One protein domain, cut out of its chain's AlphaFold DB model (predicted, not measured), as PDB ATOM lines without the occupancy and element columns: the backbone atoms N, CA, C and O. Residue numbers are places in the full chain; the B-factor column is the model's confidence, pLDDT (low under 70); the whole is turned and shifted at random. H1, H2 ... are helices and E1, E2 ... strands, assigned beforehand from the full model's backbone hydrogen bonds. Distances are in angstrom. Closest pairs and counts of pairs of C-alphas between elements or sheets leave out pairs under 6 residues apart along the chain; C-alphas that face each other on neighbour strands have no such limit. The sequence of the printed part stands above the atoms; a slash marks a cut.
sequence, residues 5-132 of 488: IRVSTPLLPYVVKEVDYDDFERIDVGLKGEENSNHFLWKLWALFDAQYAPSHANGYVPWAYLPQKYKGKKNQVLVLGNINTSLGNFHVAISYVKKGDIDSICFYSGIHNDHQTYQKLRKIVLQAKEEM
ATOM      1  N   ILE A   5     215.691 190.563  92.630       89.50
ATOM      2  CA  ILE A   5     215.541 189.133  92.876       89.50
ATOM      3  C   ILE A   5     215.332 188.435  91.538       89.50
ATOM      4  O   ILE A   5     214.508 188.851  90.725       89.50
ATOM      5  N   ARG A   6     216.089 187.361  91.308       86.12
ATOM      6  CA  ARG A   6     215.891 186.493  90.150       86.12
ATOM      7  C   ARG A   6     214.785 185.508  90.467       86.12
ATOM      8  O   ARG A   6     214.928 184.674  91.355       86.12
ATOM      9  N   VAL A   7     213.698 185.603  89.719       81.69
ATOM     10  CA  VAL A   7     212.583 184.669  89.794       81.69
ATOM     11  C   VAL A   7     212.601 183.770  88.564       81.69
ATOM     12  O   VAL A   7     212.766 184.233  87.433       81.69
ATOM     13  N   SER A   8     212.463 182.468  88.789       74.00
ATOM     14  CA  SER A   8     212.397 181.453  87.739       74.00
ATOM     15  C   SER A   8     211.242 180.502  88.013       74.00
ATOM     16  O   SER A   8     211.001 180.115  89.161       74.00
ATOM     17  N   THR A   9     210.553 180.095  86.952       70.50
ATOM     18  CA  THR A   9     209.565 179.018  87.039       70.50
ATOM     19  C   THR A   9     210.282 177.662  87.015       70.50
ATOM     20  O   THR A   9     211.196 177.478  86.208       70.50
ATOM     21  N   PRO A  10     209.876 176.688  87.848       66.38
ATOM     22  CA  PRO A  10     210.447 175.339  87.823       66.38
ATOM     23  C   PRO A  10     210.279 174.637  86.469       66.38
ATOM     24  O   PRO A  10     211.094 173.796  86.110       66.38
ATOM     25  N   LEU A  11     209.239 174.996  85.705       64.69
ATOM     26  CA  LEU A  11     208.944 174.402  84.396       64.69
ATOM     27  C   LEU A  11     209.828 174.962  83.273       64.69
ATOM     28  O   LEU A  11     210.040 174.293  82.265       64.69
ATOM     29  N   LEU A  12     210.346 176.183  83.435       69.88
ATOM     30  CA  LEU A  12     211.240 176.842  82.478       69.88
ATOM     31  C   LEU A  12     212.388 177.512  83.254       69.88
ATOM     32  O   LEU A  12     212.458 178.740  83.310       69.88
ATOM     33  N   PRO A  13     213.299 176.736  83.874       66.69
ATOM     34  CA  PRO A  13     214.318 177.272  84.782       66.69
ATOM     35  C   PRO A  13     215.317 178.211  84.086       66.69
ATOM     36  O   PRO A  13     215.964 179.029  84.733       66.69
ATOM     37  N   TYR A  14     215.418 178.120  82.759       71.69
ATOM     38  CA  TYR A  14     216.221 179.001  81.911       71.69
ATOM     39  C   TYR A  14     215.559 180.364  81.642       71.69
ATOM     40  O   TYR A  14     216.237 181.298  81.218       71.69
ATOM     41  N   VAL A  15     214.255 180.503  81.896       73.88
ATOM     42  CA  VAL A  15     213.538 181.779  81.813       73.88
ATOM     43  C   VAL A  15     213.609 182.448  83.181       73.88
ATOM     44  O   VAL A  15     212.798 182.193  84.073       73.88
ATOM     45  N   VAL A  16     214.616 183.302  83.343       79.50
ATOM     46  CA  VAL A  16     214.848 184.074  84.565       79.50
ATOM     47  C   VAL A  16     214.380 185.507  84.349       79.50
ATOM     48  O   VAL A  16     214.836 186.183  83.428       79.50
ATOM     49  N   LYS A  17     213.494 185.985  85.222       84.62
ATOM     50  CA  LYS A  17     213.078 187.388  85.275       84.62
ATOM     51  C   LYS A  17     213.717 188.045  86.495       84.62
ATOM     52  O   LYS A  17     213.754 187.454  87.569       84.62
ATOM     53  N   GLU A  18     214.221 189.263  86.337       88.31
ATOM     54  CA  GLU A  18     214.605 190.093  87.480       88.31
ATOM     55  C   GLU A  18     213.408 190.940  87.906       88.31
ATOM     56  O   GLU A  18     212.784 191.604  87.077       88.31
ATOM     57  N   VAL A  19     213.086 190.880  89.192       88.94
ATOM     58  CA  VAL A  19     211.969 191.591  89.818       88.94
ATOM     59  C   VAL A  19     212.532 192.439  90.947       88.94
ATOM     60  O   VAL A  19     213.449 191.997  91.651       88.94
ATOM     61  N   ASP A  20     212.030 193.659  91.103       89.69
ATOM     62  CA  ASP A  20     212.453 194.512  92.205       89.69
ATOM     63  C   ASP A  20     211.836 193.978  93.505       89.69
ATOM     64  O   ASP A  20     210.676 193.589  93.555       89.69
ATOM     65  N   TYR A  21     212.617 193.913  94.584       88.00
ATOM     66  CA  TYR A  21     212.132 193.402  95.873       88.00
ATOM     67  C   TYR A  21     210.926 194.195  96.400       88.00
ATOM     68  O   TYR A  21     210.083 193.635  97.094       88.00
ATOM     69  N   ASP A  22     210.824 195.470  96.025       87.44
ATOM     70  CA  ASP A  22     209.703 196.342  96.374       87.44
ATOM     71  C   ASP A  22     208.387 195.932  95.670       87.44
ATOM     72  O   ASP A  22     207.321 196.369  96.093       87.44
ATOM     73  N   ASP A  23     208.442 195.059  94.652       88.62
ATOM     74  CA  ASP A  23     207.262 194.477  93.993       88.62
ATOM     75  C   ASP A  23     206.654 193.303  94.785       88.62
ATOM     76  O   ASP A  23     205.592 192.791  94.423       88.62
ATOM     77  N   PHE A  24     207.325 192.818  95.836       90.75
ATOM     78  CA  PHE A  24     206.771 191.780  96.701       90.75
ATOM     79  C   PHE A  24     205.774 192.394  97.687       90.75
ATOM     80  O   PHE A  24     206.083 193.362  98.382       90.75
ATOM     81  N   GLU A  25     204.616 191.753  97.851       92.19
ATOM     82  CA  GLU A  25     203.708 192.066  98.951       92.19
ATOM     83  C   GLU A  25     204.360 191.627 100.259       92.19
ATOM     84  O   GLU A  25     204.538 190.433 100.525       92.19
ATOM     85  N   ARG A  26     204.733 192.614 101.071       94.25
ATOM     86  CA  ARG A  26     205.421 192.411 102.339       94.25
ATOM     87  C   ARG A  26     204.432 192.423 103.500       94.25
ATOM     88  O   ARG A  26     203.691 193.387 103.714       94.25
ATOM     89  N   ILE A  27     204.497 191.376 104.315       96.44
ATOM     90  CA  ILE A  27     203.724 191.245 105.546       96.44
ATOM     91  C   ILE A  27     204.709 191.113 106.706       96.44
ATOM     92  O   ILE A  27     205.508 190.177 106.756       96.44
ATOM     93  N   ASP A  28     204.689 192.086 107.614       95.38
ATOM     94  CA  ASP A  28     205.575 192.098 108.774       95.38
ATOM     95  C   ASP A  28     205.123 191.066 109.811       95.38
ATOM     96  O   ASP A  28     203.947 190.977 110.165       95.38
ATOM     97  N   VAL A  29     206.087 190.288 110.296       94.62
ATOM     98  CA  VAL A  29     205.876 189.160 111.208       94.62
ATOM     99  C   VAL A  29     206.616 189.422 112.520       94.62
ATOM    100  O   VAL A  29     205.994 189.391 113.581       94.62
ATOM    101  N   GLY A  30     207.897 189.796 112.461       94.81
ATOM    102  CA  GLY A  30     208.672 190.257 113.618       94.81
ATOM    103  C   GLY A  30     208.992 189.178 114.658       94.81
ATOM    104  O   GLY A  30     209.002 189.479 115.849       94.81
ATOM    105  N   LEU A  31     209.237 187.940 114.229       96.31
ATOM    106  CA  LEU A  31     209.595 186.819 115.100       96.31
ATOM    107  C   LEU A  31     211.102 186.735 115.327       96.31
ATOM    108  O   LEU A  31     211.905 187.059 114.447       96.31
ATOM    109  N   LYS A  32     211.472 186.302 116.534       96.38
ATOM    110  CA  LYS A  32     212.856 186.228 117.004       96.38
ATOM    111  C   LYS A  32     213.214 184.806 117.399       96.38
ATOM    112  O   LYS A  32     212.464 184.169 118.136       96.38
ATOM    113  N   GLY A  33     214.393 184.372 116.964       95.94
ATOM    114  CA  GLY A  33     214.892 183.024 117.209       95.94
ATOM    115  C   GLY A  33     214.375 181.999 116.202       95.94
ATOM    116  O   GLY A  33     213.276 182.121 115.664       95.94
ATOM    117  N   GLU A  34     215.215 180.992 115.960       95.19
ATOM    118  CA  GLU A  34     214.979 179.924 114.986       95.19
ATOM    119  C   GLU A  34     213.739 179.096 115.325       95.19
ATOM    120  O   GLU A  34     212.930 178.843 114.442       95.19
ATOM    121  N   GLU A  35     213.555 178.756 116.600       94.25
ATOM    122  CA  GLU A  35     212.431 177.953 117.095       94.25
ATOM    123  C   GLU A  35     211.077 178.616 116.801       94.25
ATOM    124  O   GLU A  35     210.320 178.117 115.972       94.25
ATOM    125  N   ASN A  36     210.835 179.817 117.338       95.56
ATOM    126  CA  ASN A  36     209.605 180.578 117.078       95.56
ATOM    127  C   ASN A  36     209.365 180.825 115.580       95.56
ATOM    128  O   ASN A  36     208.228 180.841 115.110       95.56
ATOM    129  N   SER A  37     210.443 181.059 114.825       96.94
ATOM    130  CA  SER A  37     210.361 181.246 113.378       96.94
ATOM    131  C   SER A  37     209.924 179.962 112.672       96.94
ATOM    132  O   SER A  37     209.089 180.028 111.776       96.94
ATOM    133  N   ASN A  38     210.428 178.799 113.085       95.50
ATOM    134  CA  ASN A  38     210.030 177.509 112.532       95.50
ATOM    135  C   ASN A  38     208.611 177.115 112.957       95.50
ATOM    136  O   ASN A  38     207.849 176.686 112.097       95.50
ATOM    137  N   HIS A  39     208.209 177.327 114.215       96.25
ATOM    138  CA  HIS A  39     206.828 177.084 114.665       96.25
ATOM    139  C   HIS A  39     205.820 177.925 113.878       96.25
ATOM    140  O   HIS A  39     204.790 177.419 113.431       96.25
ATOM    141  N   PHE A  40     206.147 179.196 113.625       97.62
ATOM    142  CA  PHE A  40     205.358 180.045 112.734       97.62
ATOM    143  C   PHE A  40     205.261 179.478 111.322       97.62
ATOM    144  O   PHE A  40     204.175 179.458 110.750       97.62
ATOM    145  N   LEU A  41     206.385 179.052 110.741       96.88
ATOM    146  CA  LEU A  41     206.401 178.514 109.385       96.88
ATOM    147  C   LEU A  41     205.597 177.214 109.293       96.88
ATOM    148  O   LEU A  41     204.797 177.094 108.372       96.88
ATOM    149  N   TRP A  42     205.730 176.298 110.257       96.38
ATOM    150  CA  TRP A  42     204.906 175.089 110.341       96.38
ATOM    151  C   TRP A  42     203.421 175.427 110.366       96.38
ATOM    152  O   TRP A  42     202.668 174.968 109.506       96.38
ATOM    153  N   LYS A  43     203.005 176.322 111.269       97.31
ATOM    154  CA  LYS A  43     201.606 176.750 111.348       97.31
ATOM    155  C   LYS A  43     201.130 177.434 110.068       97.31
ATOM    156  O   LYS A  43     200.004 177.211 109.625       97.31
ATOM    157  N   LEU A  44     201.972 178.267 109.459       97.44
ATOM    158  CA  LEU A  44     201.645 178.958 108.219       97.44
ATOM    159  C   LEU A  44     201.387 177.965 107.087       97.44
ATOM    160  O   LEU A  44     200.378 178.089 106.394       97.44
ATOM    161  N   TRP A  45     202.269 176.985 106.908       96.25
ATOM    162  CA  TRP A  45     202.132 175.981 105.856       96.25
ATOM    163  C   TRP A  45     200.945 175.054 106.104       96.25
ATOM    164  O   TRP A  45     200.167 174.849 105.177       96.25
ATOM    165  N   ALA A  46     200.699 174.657 107.353       95.75
ATOM    166  CA  ALA A  46     199.498 173.922 107.739       95.75
ATOM    167  C   ALA A  46     198.206 174.665 107.350       95.75
ATOM    168  O   ALA A  46     197.273 174.086 106.789       95.75
ATOM    169  N   LEU A  47     198.143 175.981 107.601       96.50
ATOM    170  CA  LEU A  47     196.991 176.796 107.206       96.50
ATOM    171  C   LEU A  47     196.872 176.930 105.683       96.50
ATOM    172  O   LEU A  47     195.754 176.962 105.163       96.50
ATOM    173  N   PHE A  48     197.993 177.004 104.960       96.44
ATOM    174  CA  PHE A  48     197.991 177.028 103.497       96.44
ATOM    175  C   PHE A  48     197.456 175.717 102.925       96.44
ATOM    176  O   PHE A  48     196.614 175.756 102.030       96.44
ATOM    177  N   ASP A  49     197.877 174.584 103.477       95.06
ATOM    178  CA  ASP A  49     197.398 173.258 103.096       95.06
ATOM    179  C   ASP A  49     195.894 173.121 103.355       95.06
ATOM    180  O   ASP A  49     195.138 172.728 102.467       95.06
ATOM    181  N   ALA A  50     195.429 173.548 104.531       93.81
ATOM    182  CA  ALA A  50     194.024 173.451 104.908       93.81
ATOM    183  C   ALA A  50     193.098 174.375 104.095       93.81
ATOM    184  O   ALA A  50     191.977 173.990 103.761       93.81
ATOM    185  N   GLN A  51     193.527 175.608 103.802       95.31
ATOM    186  CA  GLN A  51     192.656 176.634 103.208       95.31
ATOM    187  C   GLN A  51     192.854 176.809 101.698       95.31
ATOM    188  O   GLN A  51     191.927 177.230 101.001       95.31
ATOM    189  N   TYR A  52     194.055 176.527 101.185       95.12
ATOM    190  CA  TYR A  52     194.467 176.911  99.834       95.12
ATOM    191  C   TYR A  52     195.203 175.818  99.048       95.12
ATOM    192  O   TYR A  52     195.755 176.119  97.984       95.12
ATOM    193  N   ALA A  53     195.172 174.555  99.490       94.19
ATOM    194  CA  ALA A  53     195.597 173.440  98.649       94.19
ATOM    195  C   ALA A  53     194.780 173.409  97.335       94.19
ATOM    196  O   ALA A  53     193.549 173.550  97.356       94.19
ATOM    197  N   PRO A  54     195.424 173.248  96.165       91.12
ATOM    198  CA  PRO A  54     194.710 173.058  94.908       91.12
ATOM    199  C   PRO A  54     193.850 171.787  94.936       91.12
ATOM    200  O   PRO A  54     194.261 170.770  95.481       91.12
ATOM    201  N   SER A  55     192.697 171.790  94.263       87.12
ATOM    202  CA  SER A  55     191.776 170.636  94.238       87.12
ATOM    203  C   SER A  55     192.362 169.356  93.628       87.12
ATOM    204  O   SER A  55     191.858 168.268  93.880       87.12
ATOM    205  N   HIS A  56     193.404 169.485  92.807       83.19
ATOM    206  CA  HIS A  56     194.131 168.371  92.197       83.19
ATOM    207  C   HIS A  56     195.325 167.898  93.040       83.19
ATOM    208  O   HIS A  56     195.987 166.934  92.662       83.19
ATOM    209  N   ALA A  57     195.637 168.588  94.138       78.75
ATOM    210  CA  ALA A  57     196.680 168.194  95.070       78.75
ATOM    211  C   ALA A  57     196.078 167.329  96.188       78.75
ATOM    212  O   ALA A  57     194.946 167.547  96.616       78.75
ATOM    213  N   ASN A  58     196.844 166.352  96.683       82.19
ATOM    214  CA  ASN A  58     196.413 165.418  97.730       82.19
ATOM    215  C   ASN A  58     196.416 166.071  99.129       82.19
ATOM    216  O   ASN A  58     197.077 165.587 100.045       82.19
ATOM    217  N   GLY A  59     195.693 167.183  99.288       84.50
ATOM    218  CA  GLY A  59     195.487 167.855 100.574       84.50
ATOM    219  C   GLY A  59     196.671 168.675 101.096       84.50
ATOM    220  O   GLY A  59     196.734 168.904 102.296       84.50
ATOM    221  N   TYR A  60     197.592 169.098 100.224       91.19
ATOM    222  CA  TYR A  60     198.697 170.007 100.560       91.19
ATOM    223  C   TYR A  60     198.997 170.976  99.410       91.19
ATOM    224  O   TYR A  60     198.614 170.734  98.264       91.19
ATOM    225  N   VAL A  61     199.694 172.070  99.710       93.12
ATOM    226  CA  VAL A  61     200.183 173.074  98.764       93.12
ATOM    227  C   VAL A  61     201.527 172.618  98.189       93.12
ATOM    228  O   VAL A  61     202.524 172.547  98.912       93.12
ATOM    229  N   PRO A  62     201.614 172.319  96.878       92.06
ATOM    230  CA  PRO A  62     202.870 171.901  96.274       92.06
ATOM    231  C   PRO A  62     203.916 173.019  96.284       92.06
ATOM    232  O   PRO A  62     203.654 174.147  95.850       92.06
ATOM    233  N   TRP A  63     205.127 172.664  96.708       92.44
ATOM    234  CA  TRP A  63     206.301 173.531  96.696       92.44
ATOM    235  C   TRP A  63     207.267 173.165  95.572       92.44
ATOM    236  O   TRP A  63     207.569 171.997  95.336       92.44
ATOM    237  N   ALA A  64     207.861 174.186  94.962       90.94
ATOM    238  CA  ALA A  64     209.154 174.069  94.304       90.94
ATOM    239  C   ALA A  64     210.194 174.809  95.146       90.94
ATOM    240  O   ALA A  64     210.390 176.019  94.986       90.94
ATOM    241  N   TYR A  65     210.821 174.078  96.069       91.25
ATOM    242  CA  TYR A  65     211.817 174.611  96.994       91.25
ATOM    243  C   TYR A  65     213.143 174.883  96.270       91.25
ATOM    244  O   TYR A  65     213.838 173.966  95.837       91.25
ATOM    245  N   LEU A  66     213.465 176.165  96.103       87.81
ATOM    246  CA  LEU A  66     214.603 176.667  95.328       87.81
ATOM    247  C   LEU A  66     215.241 177.840  96.091       87.81
ATOM    248  O   LEU A  66     215.094 178.997  95.680       87.81
ATOM    249  N   PRO A  67     215.907 177.569  97.229       91.50
ATOM    250  CA  PRO A  67     216.336 178.617  98.135       91.50
ATOM    251  C   PRO A  67     217.442 179.487  97.528       91.50
ATOM    252  O   PRO A  67     218.442 178.988  97.007       91.50
ATOM    253  N   GLN A  68     217.295 180.807  97.633       91.50
ATOM    254  CA  GLN A  68     218.282 181.776  97.156       91.50
ATOM    255  C   GLN A  68     218.463 182.909  98.159       91.50
ATOM    256  O   GLN A  68     217.499 183.473  98.677       91.50
ATOM    257  N   LYS A  69     219.720 183.275  98.410       93.00
ATOM    258  CA  LYS A  69     220.071 184.318  99.373       93.00
ATOM    259  C   LYS A  69     220.493 185.604  98.675       93.00
ATOM    260  O   LYS A  69     221.433 185.615  97.886       93.00
ATOM    261  N   TYR A  70     219.869 186.701  99.079       93.19
ATOM    262  CA  TYR A  70     220.124 188.046  98.585       93.19
ATOM    263  C   TYR A  70     220.523 188.974  99.736       93.19
ATOM    264  O   TYR A  70     219.986 188.903 100.844       93.19
ATOM    265  N   LYS A  71     221.496 189.856  99.483       91.00
ATOM    266  CA  LYS A  71     221.957 190.858 100.452       91.00
ATOM    267  C   LYS A  71     221.323 192.208 100.125       91.00
ATOM    268  O   LYS A  71     221.711 192.849  99.152       91.00
ATOM    269  N   GLY A  72     220.361 192.630 100.940       84.00
ATOM    270  CA  GLY A  72     219.830 193.988 100.922       84.00
ATOM    271  C   GLY A  72     220.730 194.964 101.685       84.00
ATOM    272  O   GLY A  72     221.747 194.591 102.269       84.00
ATOM    273  N   LYS A  73     220.348 196.247 101.688       82.44
ATOM    274  CA  LYS A  73     221.111 197.306 102.378       82.44
ATOM    275  C   LYS A  73     221.034 197.215 103.904       82.44
ATOM    276  O   LYS A  73     221.997 197.567 104.574       82.44
ATOM    277  N   LYS A  74     219.873 196.826 104.439       84.44
ATOM    278  CA  LYS A  74     219.591 196.773 105.888       84.44
ATOM    279  C   LYS A  74     219.178 195.382 106.370       84.44
ATOM    280  O   LYS A  74     219.290 195.100 107.553       84.44
ATOM    281  N   ASN A  75     218.715 194.532 105.462       88.44
ATOM    282  CA  ASN A  75     218.227 193.188 105.723       88.44
ATOM    283  C   ASN A  75     218.787 192.206 104.686       88.44
ATOM    284  O   ASN A  75     219.249 192.583 103.607       88.44
ATOM    285  N   GLN A  76     218.749 190.929 105.029       93.38
ATOM    286  CA  GLN A  76     218.971 189.816 104.119       93.38
ATOM    287  C   GLN A  76     217.607 189.296 103.670       93.38
ATOM    288  O   GLN A  76     216.642 189.343 104.431       93.38
ATOM    289  N   VAL A  77     217.531 188.815 102.432       94.19
ATOM    290  CA  VAL A  77     216.320 188.203 101.878       94.19
ATOM    291  C   VAL A  77     216.653 186.773 101.482       94.19
ATOM    292  O   VAL A  77     217.622 186.530 100.760       94.19
ATOM    293  N   LEU A  78     215.871 185.823 101.980       95.00
ATOM    294  CA  LEU A  78     215.930 184.416 101.621       95.00
ATOM    295  C   LEU A  78     214.672 184.079 100.832       95.00
ATOM    296  O   LEU A  78     213.590 183.955 101.397       95.00
ATOM    297  N   VAL A  79     214.817 183.951  99.521       93.81
ATOM    298  CA  VAL A  79     213.769 183.386  98.672       93.81
ATOM    299  C   VAL A  79     213.722 181.895  98.961       93.81
ATOM    300  O   VAL A  79     214.772 181.261  98.957       93.81
ATOM    301  N   LEU A  80     212.539 181.354  99.237       94.38
ATOM    302  CA  LEU A  80     212.333 179.935  99.537       94.38
ATOM    303  C   LEU A  80     212.053 179.137  98.263       94.38
ATOM    304  O   LEU A  80     212.513 178.009  98.111       94.38
ATOM    305  N   GLY A  81     211.309 179.732  97.334       91.94
ATOM    306  CA  GLY A  81     210.882 179.072  96.110       91.94
ATOM    307  C   GLY A  81     209.481 179.496  95.700       91.94
ATOM    308  O   GLY A  81     209.064 180.622  95.977       91.94
ATOM    309  N   ASN A  82     208.775 178.591  95.025       90.75
ATOM    310  CA  ASN A  82     207.408 178.805  94.562       90.75
ATOM    311  C   ASN A  82     206.421 177.917  95.305       90.75
ATOM    312  O   ASN A  82     206.698 176.732  95.489       90.75
ATOM    313  N   ILE A  83     205.250 178.468  95.608       92.25
ATOM    314  CA  ILE A  83     204.072 177.710  96.028       92.25
ATOM    315  C   ILE A  83     202.993 177.772  94.961       92.25
ATOM    316  O   ILE A  83     202.786 178.822  94.345       92.25
ATOM    317  N   ASN A  84     202.290 176.657  94.773       90.94
ATOM    318  CA  ASN A  84     201.102 176.586  93.932       90.94
ATOM    319  C   ASN A  84     199.859 176.398  94.802       90.94
ATOM    320  O   ASN A  84     199.668 175.353  95.415       90.94
ATOM    321  N   THR A  85     199.010 177.416  94.851       92.50
ATOM    322  CA  THR A  85     197.816 177.442  95.703       92.50
ATOM    323  C   THR A  85     196.556 177.578  94.857       92.50
ATOM    324  O   THR A  85     196.608 177.977  93.692       92.50
ATOM    325  N   SER A  86     195.389 177.347  95.455       91.69
ATOM    326  CA  SER A  86     194.101 177.669  94.830       91.69
ATOM    327  C   SER A  86     193.902 179.174  94.571       91.69
ATOM    328  O   SER A  86     193.045 179.543  93.770       91.69
ATOM    329  N   LEU A  87     194.708 180.046  95.196       90.69
ATOM    330  CA  LEU A  87     194.748 181.491  94.932       90.69
ATOM    331  C   LEU A  87     195.662 181.865  93.755       90.69
ATOM    332  O   LEU A  87     195.610 182.995  93.276       90.69
ATOM    333  N   GLY A  88     196.508 180.938  93.302       89.19
ATOM    334  CA  GLY A  88     197.508 181.160  92.265       89.19
ATOM    335  C   GLY A  88     198.913 180.724  92.680       89.19
ATOM    336  O   GLY A  88     199.132 180.131  93.741       89.19
ATOM    337  N   ASN A  89     199.875 181.038  91.814       89.69
ATOM    338  CA  ASN A  89     201.291 180.754  92.028       89.69
ATOM    339  C   ASN A  89     202.023 181.969  92.603       89.69
ATOM    340  O   ASN A  89     201.933 183.069  92.040       89.69
ATOM    341  N   PHE A  90     202.792 181.747  93.673       91.94
ATOM    342  CA  PHE A  90     203.546 182.796  94.358       91.94
ATOM    343  C   PHE A  90     204.996 182.390  94.593       91.94
ATOM    344  O   PHE A  90     205.283 181.300  95.084       91.94
ATOM    345  N   HIS A  91     205.906 183.318  94.318       92.50
ATOM    346  CA  HIS A  91     207.256 183.291  94.857       92.50
ATOM    347  C   HIS A  91     207.217 183.745  96.311       92.50
ATOM    348  O   HIS A  91     206.693 184.820  96.607       92.50
ATOM    349  N   VAL A  92     207.803 182.951  97.202       95.19
ATOM    350  CA  VAL A  92     207.825 183.228  98.640       95.19
ATOM    351  C   VAL A  92     209.240 183.569  99.077       95.19
ATOM    352  O   VAL A  92     210.199 182.874  98.729       95.19
ATOM    353  N   ALA A  93     209.377 184.633  99.861       95.44
ATOM    354  CA  ALA A  93     210.638 185.034 100.461       95.44
ATOM    355  C   ALA A  93     210.462 185.483 101.914       95.44
ATOM    356  O   ALA A  93     209.408 185.967 102.314       95.44
ATOM    357  N   ILE A  94     211.529 185.357 102.690       96.56
ATOM    358  CA  ILE A  94     211.634 185.823 104.071       96.56
ATOM    359  C   ILE A  94     212.676 186.931 104.118       96.56
ATOM    360  O   ILE A  94     213.749 186.800 103.524       96.56
ATOM    361  N   SER A  95     212.395 188.006 104.848       95.69
ATOM    362  CA  SER A  95     213.387 189.033 105.158       95.69
ATOM    363  C   SER A  95     213.783 188.993 106.631       95.69
ATOM    364  O   SER A  95     212.938 188.782 107.502       95.69
ATOM    365  N   TYR A  96     215.079 189.164 106.902       95.44
ATOM    366  CA  TYR A  96     215.630 189.132 108.255       95.44
ATOM    367  C   TYR A  96     216.893 189.984 108.394       95.44
ATOM    368  O   TYR A  96     217.701 190.096 107.468       95.44
ATOM    369  N   VAL A  97     217.115 190.550 109.578       94.00
ATOM    370  CA  VAL A  97     218.396 191.170 109.958       94.00
ATOM    371  C   VAL A  97     219.355 190.129 110.542       94.00
ATOM    372  O   VAL A  97     220.515 190.049 110.126       94.00
ATOM    373  N   LYS A  98     218.873 189.304 111.478       93.38
ATOM    374  CA  LYS A  98     219.641 188.243 112.143       93.38
ATOM    375  C   LYS A  98     219.206 186.880 111.608       93.38
ATOM    376  O   LYS A  98     218.018 186.627 111.452       93.38
ATOM    377  N   LYS A  99     220.165 185.996 111.312       92.50
ATOM    378  CA  LYS A  99     219.857 184.622 110.879       92.50
ATOM    379  C   LYS A  99     219.040 183.919 111.973       92.50
ATOM    380  O   LYS A  99     219.438 183.976 113.134       92.50
ATOM    381  N   GLY A 100     217.952 183.267 111.574       92.69
ATOM    382  CA  GLY A 100     217.015 182.598 112.478       92.69
ATOM    383  C   GLY A 100     215.811 183.456 112.866       92.69
ATOM    384  O   GLY A 100     214.836 182.896 113.329       92.69
ATOM    385  N   ASP A 101     215.836 184.773 112.641       96.94
ATOM    386  CA  ASP A 101     214.660 185.633 112.812       96.94
ATOM    387  C   ASP A 101     213.832 185.697 111.516       96.94
ATOM    388  O   ASP A 101     214.362 185.512 110.416       96.94
ATOM    389  N   ILE A 102     212.557 186.072 111.640       97.50
ATOM    390  CA  ILE A 102     211.681 186.439 110.520       97.50
ATOM    391  C   ILE A 102     211.133 187.839 110.787       97.50
ATOM    392  O   ILE A 102     210.203 188.019 111.574       97.50
ATOM    393  N   ASP A 103     211.678 188.852 110.113       96.06
ATOM    394  CA  ASP A 103     211.143 190.211 110.214       96.06
ATOM    395  C   ASP A 103     209.878 190.350 109.353       96.06
ATOM    396  O   ASP A 103     208.874 190.901 109.807       96.06
ATOM    397  N   SER A 104     209.884 189.791 108.138       96.31
ATOM    398  CA  SER A 104     208.710 189.753 107.261       96.31
ATOM    399  C   SER A 104     208.699 188.550 106.324       96.31
ATOM    400  O   SER A 104     209.751 188.032 105.940       96.31
ATOM    401  N   ILE A 105     207.498 188.161 105.901       97.25
ATOM    402  CA  ILE A 105     207.272 187.244 104.785       97.25
ATOM    403  C   ILE A 105     206.765 188.030 103.576       97.25
ATOM    404  O   ILE A 105     206.048 189.024 103.710       97.25
ATOM    405  N   CYS A 106     207.210 187.633 102.393       95.00
ATOM    406  CA  CYS A 106     207.050 188.379 101.158       95.00
ATOM    407  C   CYS A 106     206.510 187.449 100.069       95.00
ATOM    408  O   CYS A 106     207.077 186.376  99.854       95.00
ATOM    409  N   PHE A 107     205.468 187.879  99.356       94.75
ATOM    410  CA  PHE A 107     204.863 187.124  98.258       94.75
ATOM    411  C   PHE A 107     204.914 187.918  96.957       94.75
ATOM    412  O   PHE A 107     204.562 189.093  96.928       94.75
ATOM    413  N   TYR A 108     205.295 187.269  95.862       92.00
ATOM    414  CA  TYR A 108     205.257 187.866  94.530       92.00
ATOM    415  C   TYR A 108     204.552 186.948  93.540       92.00
ATOM    416  O   TYR A 108     204.862 185.760  93.461       92.00
ATOM    417  N   SER A 109     203.651 187.506  92.735       87.38
ATOM    418  CA  SER A 109     203.133 186.847  91.541       87.38
ATOM    419  C   SER A 109     203.367 187.742  90.325       87.38
ATOM    420  O   SER A 109     203.377 188.968  90.404       87.38
ATOM    421  N   GLY A 110     203.601 187.132  89.166       75.50
ATOM    422  CA  GLY A 110     203.623 187.866  87.897       75.50
ATOM    423  C   GLY A 110     202.229 188.044  87.290       75.50
ATOM    424  O   GLY A 110     202.083 188.801  86.336       75.50
ATOM    425  N   ILE A 111     201.237 187.306  87.804       74.31
ATOM    426  CA  ILE A 111     199.913 187.120  87.190       74.31
ATOM    427  C   ILE A 111     198.794 187.429  88.197       74.31
ATOM    428  O   ILE A 111     197.808 188.063  87.834       74.31
ATOM    429  N   HIS A 112     198.949 187.021  89.461       68.31
ATOM    430  CA  HIS A 112     197.913 187.115  90.496       68.31
ATOM    431  C   HIS A 112     198.200 188.255  91.485       68.31
ATOM    432  O   HIS A 112     198.565 188.009  92.633       68.31
ATOM    433  N   ASN A 113     198.055 189.502  91.016       69.44
ATOM    434  CA  ASN A 113     198.388 190.721  91.776       69.44
ATOM    435  C   ASN A 113     197.157 191.573  92.114       69.44
ATOM    436  O   ASN A 113     197.213 192.803  92.086       69.44
ATOM    437  N   ASP A 114     196.016 190.942  92.384       81.50
ATOM    438  CA  ASP A 114     194.824 191.668  92.804       81.50
ATOM    439  C   ASP A 114     194.793 191.877  94.329       81.50
ATOM    440  O   ASP A 114     195.292 191.079  95.126       81.50
ATOM    441  N   HIS A 115     194.170 192.978  94.743       83.25
ATOM    442  CA  HIS A 115     194.094 193.385  96.144       83.25
ATOM    443  C   HIS A 115     193.388 192.348  97.037       83.25
ATOM    444  O   HIS A 115     193.734 192.207  98.210       83.25
ATOM    445  N   GLN A 116     192.414 191.601  96.507       88.50
ATOM    446  CA  GLN A 116     191.669 190.608  97.283       88.50
ATOM    447  C   GLN A 116     192.547 189.393  97.611       88.50
ATOM    448  O   GLN A 116     192.502 188.882  98.733       88.50
ATOM    449  N   THR A 117     193.375 188.957  96.664       90.62
ATOM    450  CA  THR A 117     194.368 187.896  96.867       90.62
ATOM    451  C   THR A 117     195.393 188.282  97.933       90.62
ATOM    452  O   THR A 117     195.598 187.525  98.883       90.62
ATOM    453  N   TYR A 118     195.961 189.489  97.871       88.81
ATOM    454  CA  TYR A 118     196.910 189.948  98.895       88.81
ATOM    455  C   TYR A 118     196.280 190.122 100.280       88.81
ATOM    456  O   TYR A 118     196.917 189.810 101.285       88.81
ATOM    457  N   GLN A 119     195.012 190.532 100.365       92.25
ATOM    458  CA  GLN A 119     194.288 190.549 101.638       92.25
ATOM    459  C   GLN A 119     194.148 189.151 102.252       92.25
ATOM    460  O   GLN A 119     194.317 189.001 103.463       92.25
ATOM    461  N   LYS A 120     193.878 188.122 101.438       94.81
ATOM    462  CA  LYS A 120     193.828 186.727 101.907       94.81
ATOM    463  C   LYS A 120     195.196 186.243 102.392       94.81
ATOM    464  O   LYS A 120     195.269 185.657 103.470       94.81
ATOM    465  N   LEU A 121     196.270 186.553 101.656       94.88
ATOM    466  CA  LEU A 121     197.652 186.242 102.056       94.88
ATOM    467  C   LEU A 121     198.047 186.948 103.364       94.88
ATOM    468  O   LEU A 121     198.630 186.341 104.257       94.88
ATOM    469  N   ARG A 122     197.674 188.219 103.533       96.00
ATOM    470  CA  ARG A 122     197.891 188.947 104.789       96.00
ATOM    471  C   ARG A 122     197.122 188.318 105.945       96.00
ATOM    472  O   ARG A 122     197.685 188.154 107.022       96.00
ATOM    473  N   LYS A 123     195.861 187.939 105.720       96.81
ATOM    474  CA  LYS A 123     195.023 187.301 106.741       96.81
ATOM    475  C   LYS A 123     195.614 185.972 107.214       96.81
ATOM    476  O   LYS A 123     195.719 185.784 108.419       96.81
ATOM    477  N   ILE A 124     196.019 185.087 106.299       97.44
ATOM    478  CA  ILE A 124     196.562 183.773 106.684       97.44
ATOM    479  C   ILE A 124     197.901 183.900 107.424       97.44
ATOM    480  O   ILE A 124     198.125 183.188 108.395       97.44
ATOM    481  N   VAL A 125     198.761 184.850 107.035       97.75
ATOM    482  CA  VAL A 125     200.029 185.115 107.735       97.75
ATOM    483  C   VAL A 125     199.799 185.604 109.163       97.75
ATOM    484  O   VAL A 125     200.468 185.145 110.084       97.75
ATOM    485  N   LEU A 126     198.856 186.527 109.361       96.88
ATOM    486  CA  LEU A 126     198.529 187.022 110.698       96.88
ATOM    487  C   LEU A 126     197.861 185.934 111.548       96.88
ATOM    488  O   LEU A 126     198.243 185.762 112.701       96.88
ATOM    489  N   GLN A 127     196.961 185.143 110.957       97.56
ATOM    490  CA  GLN A 127     196.346 183.991 111.619       97.56
ATOM    491  C   GLN A 127     197.402 182.971 112.070       97.56
ATOM    492  O   GLN A 127     197.385 182.539 113.216       97.56
ATOM    493  N   ALA A 128     198.364 182.628 111.206       97.31
ATOM    494  CA  ALA A 128     199.443 181.700 111.544       97.31
ATOM    495  C   ALA A 128     200.271 182.176 112.742       97.31
ATOM    496  O   ALA A 128     200.684 181.376 113.573       97.31
ATOM    497  N   LYS A 129     200.502 183.490 112.834       96.25
ATOM    498  CA  LYS A 129     201.218 184.099 113.954       96.25
ATOM    499  C   LYS A 129     200.405 184.058 115.251       96.25
ATOM    500  O   LYS A 129     200.983 183.853 116.309       96.25
ATOM    501  N   GLU A 130     199.096 184.279 115.184       95.81
ATOM    502  CA  GLU A 130     198.209 184.244 116.356       95.81
ATOM    503  C   GLU A 130     197.997 182.818 116.884       95.81
ATOM    504  O   GLU A 130     197.893 182.615 118.091       95.81
ATOM    505  N   GLU A 131     197.967 181.829 115.992       95.50
ATOM    506  CA  GLU A 131     197.658 180.434 116.318       95.50
ATOM    507  C   GLU A 131     198.901 179.523 116.408       95.50
ATOM    508  O   GLU A 131     198.761 178.300 116.378       95.50
ATOM    509  N   MET A 132     200.115 180.077 116.484       92.38
ATOM    510  CA  MET A 132     201.363 179.290 116.434       92.38
ATOM    511  C   MET A 132     201.542 178.308 117.603       92.38
ATOM    512  O   MET A 132     202.196 177.281 117.449       92.38
TER     513      MET A 132
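AT A GLANCE: This is residues 5 to 132 of the 488 residues of a protein of Prevotella copri (UniProt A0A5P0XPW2). A twisted sheet of five strands stands between two helices, H1 and H2, which pack on each other, and a small hairpin, E1 with E2, that sits over the other face of the sheet near E4, E5 and E6. H2 packs along E3 at one edge of the sheet, while H1 meets E3 and E7 near its first residues and E5 at its last. The printed part has 128 residues, with two named helices and seven named strands in the order E1 E2 E3 H1 E4 E5 E6 E7 H2; the large sheet runs E3, E7, E6, E5, E4, antiparallel throughout, and the class is mixed, helices and strands. The whole is compact, with a radius of gyration of the C-alphas of 14.0 A, and rounded, with spans of 36 by 34 by 25 A.

HOW THE PARTS SIT: E1, residues 5 to 9, and E2, residues 12 to 20, form an antiparallel hairpin, with N 7 and O 17 at 2.8 A, within hydrogen-bond range. E2 bends by 67 degrees at residue 15. E3, residues 25 to 31, is apart from E2 and is an edge strand of the large sheet. H1, residues 34 to 52, follows; its Ser 37 and Leu 31 of E3 have the closest C-alphas of the two elements, 5.9 A apart. E4, residues 63 to 71, E5, residues 76 to 85, E6, residues 88 to 96, and E7, residues 102 to 108, are a meander, each strand the antiparallel neighbour of the one before. E4 is the other edge strand. Within hydrogen-bond range are N 64 and O 82 of E4 and E5, 2.8 A, N 78 and O 94 of E5 and E6, 2.8 A, N 93 and O 106 of E6 and E7, 2.9 A, and N 27 and O 105 of E3 and E7, 2.9 A. E5 bends by 50 degrees at residue 81. The closest C-alphas of E1 and E4, Ile 5 and Tyr 70, are 7.4 A apart; those of E1 and E6, Val 7 and His 91, are 7.5 A apart. H1 is on the sheet at a height of 8.5 A and lies over E7, only just, with 3 of its C-alphas; it runs along the strands, at 13 degrees to E7 on the local plane. H2, residues 115 to 130, is on the sheet at a height of 8.2 A, over E7 and along the strands, at 26 degrees to E7 on the local plane; H2 and the sheet E3 E7 E6 E5 E4 are two layers, a helix on one face of a sheet. The closest C-alphas of H2 and E3 are those of Arg 122 and Ile 27, 6.3 A. H1 touches H2, with residues 40 to 48 of H1 and 124 to 129 of H2 alone, at a steep tilt of 48 degrees, opposite ways; the C-alphas of Leu 44 and Ala 128 are closest, 4.8 A. In H1 and H2 every O i to N i+4 pair is within hydrogen-bond range.

IN THESE COORDINATES: E1 begins at C-alpha 5, (215.541, 189.133, 92.876), and measures 13.1 A from first to last C-alpha; E2 measures 20.2 A and E3 18.0 A. H1 begins at C-alpha 34, (214.979, 179.924, 114.986), and is 25.7 A long. E4 is 23.7 A, E5 25.9 A, E6 25.4 A and E7 17.3 A. H2, 22.6 A, ends at C-alpha 130, (198.209, 184.244, 116.356).

THE WHOLE: The two C-alphas farthest apart, those of His 56 and Lys 73, are 40.9 A apart. The printed part has no cut and no long link. The mean pLDDT of the printed part is 90.3; residues 10 to 13 and 112 to 113 are under 70.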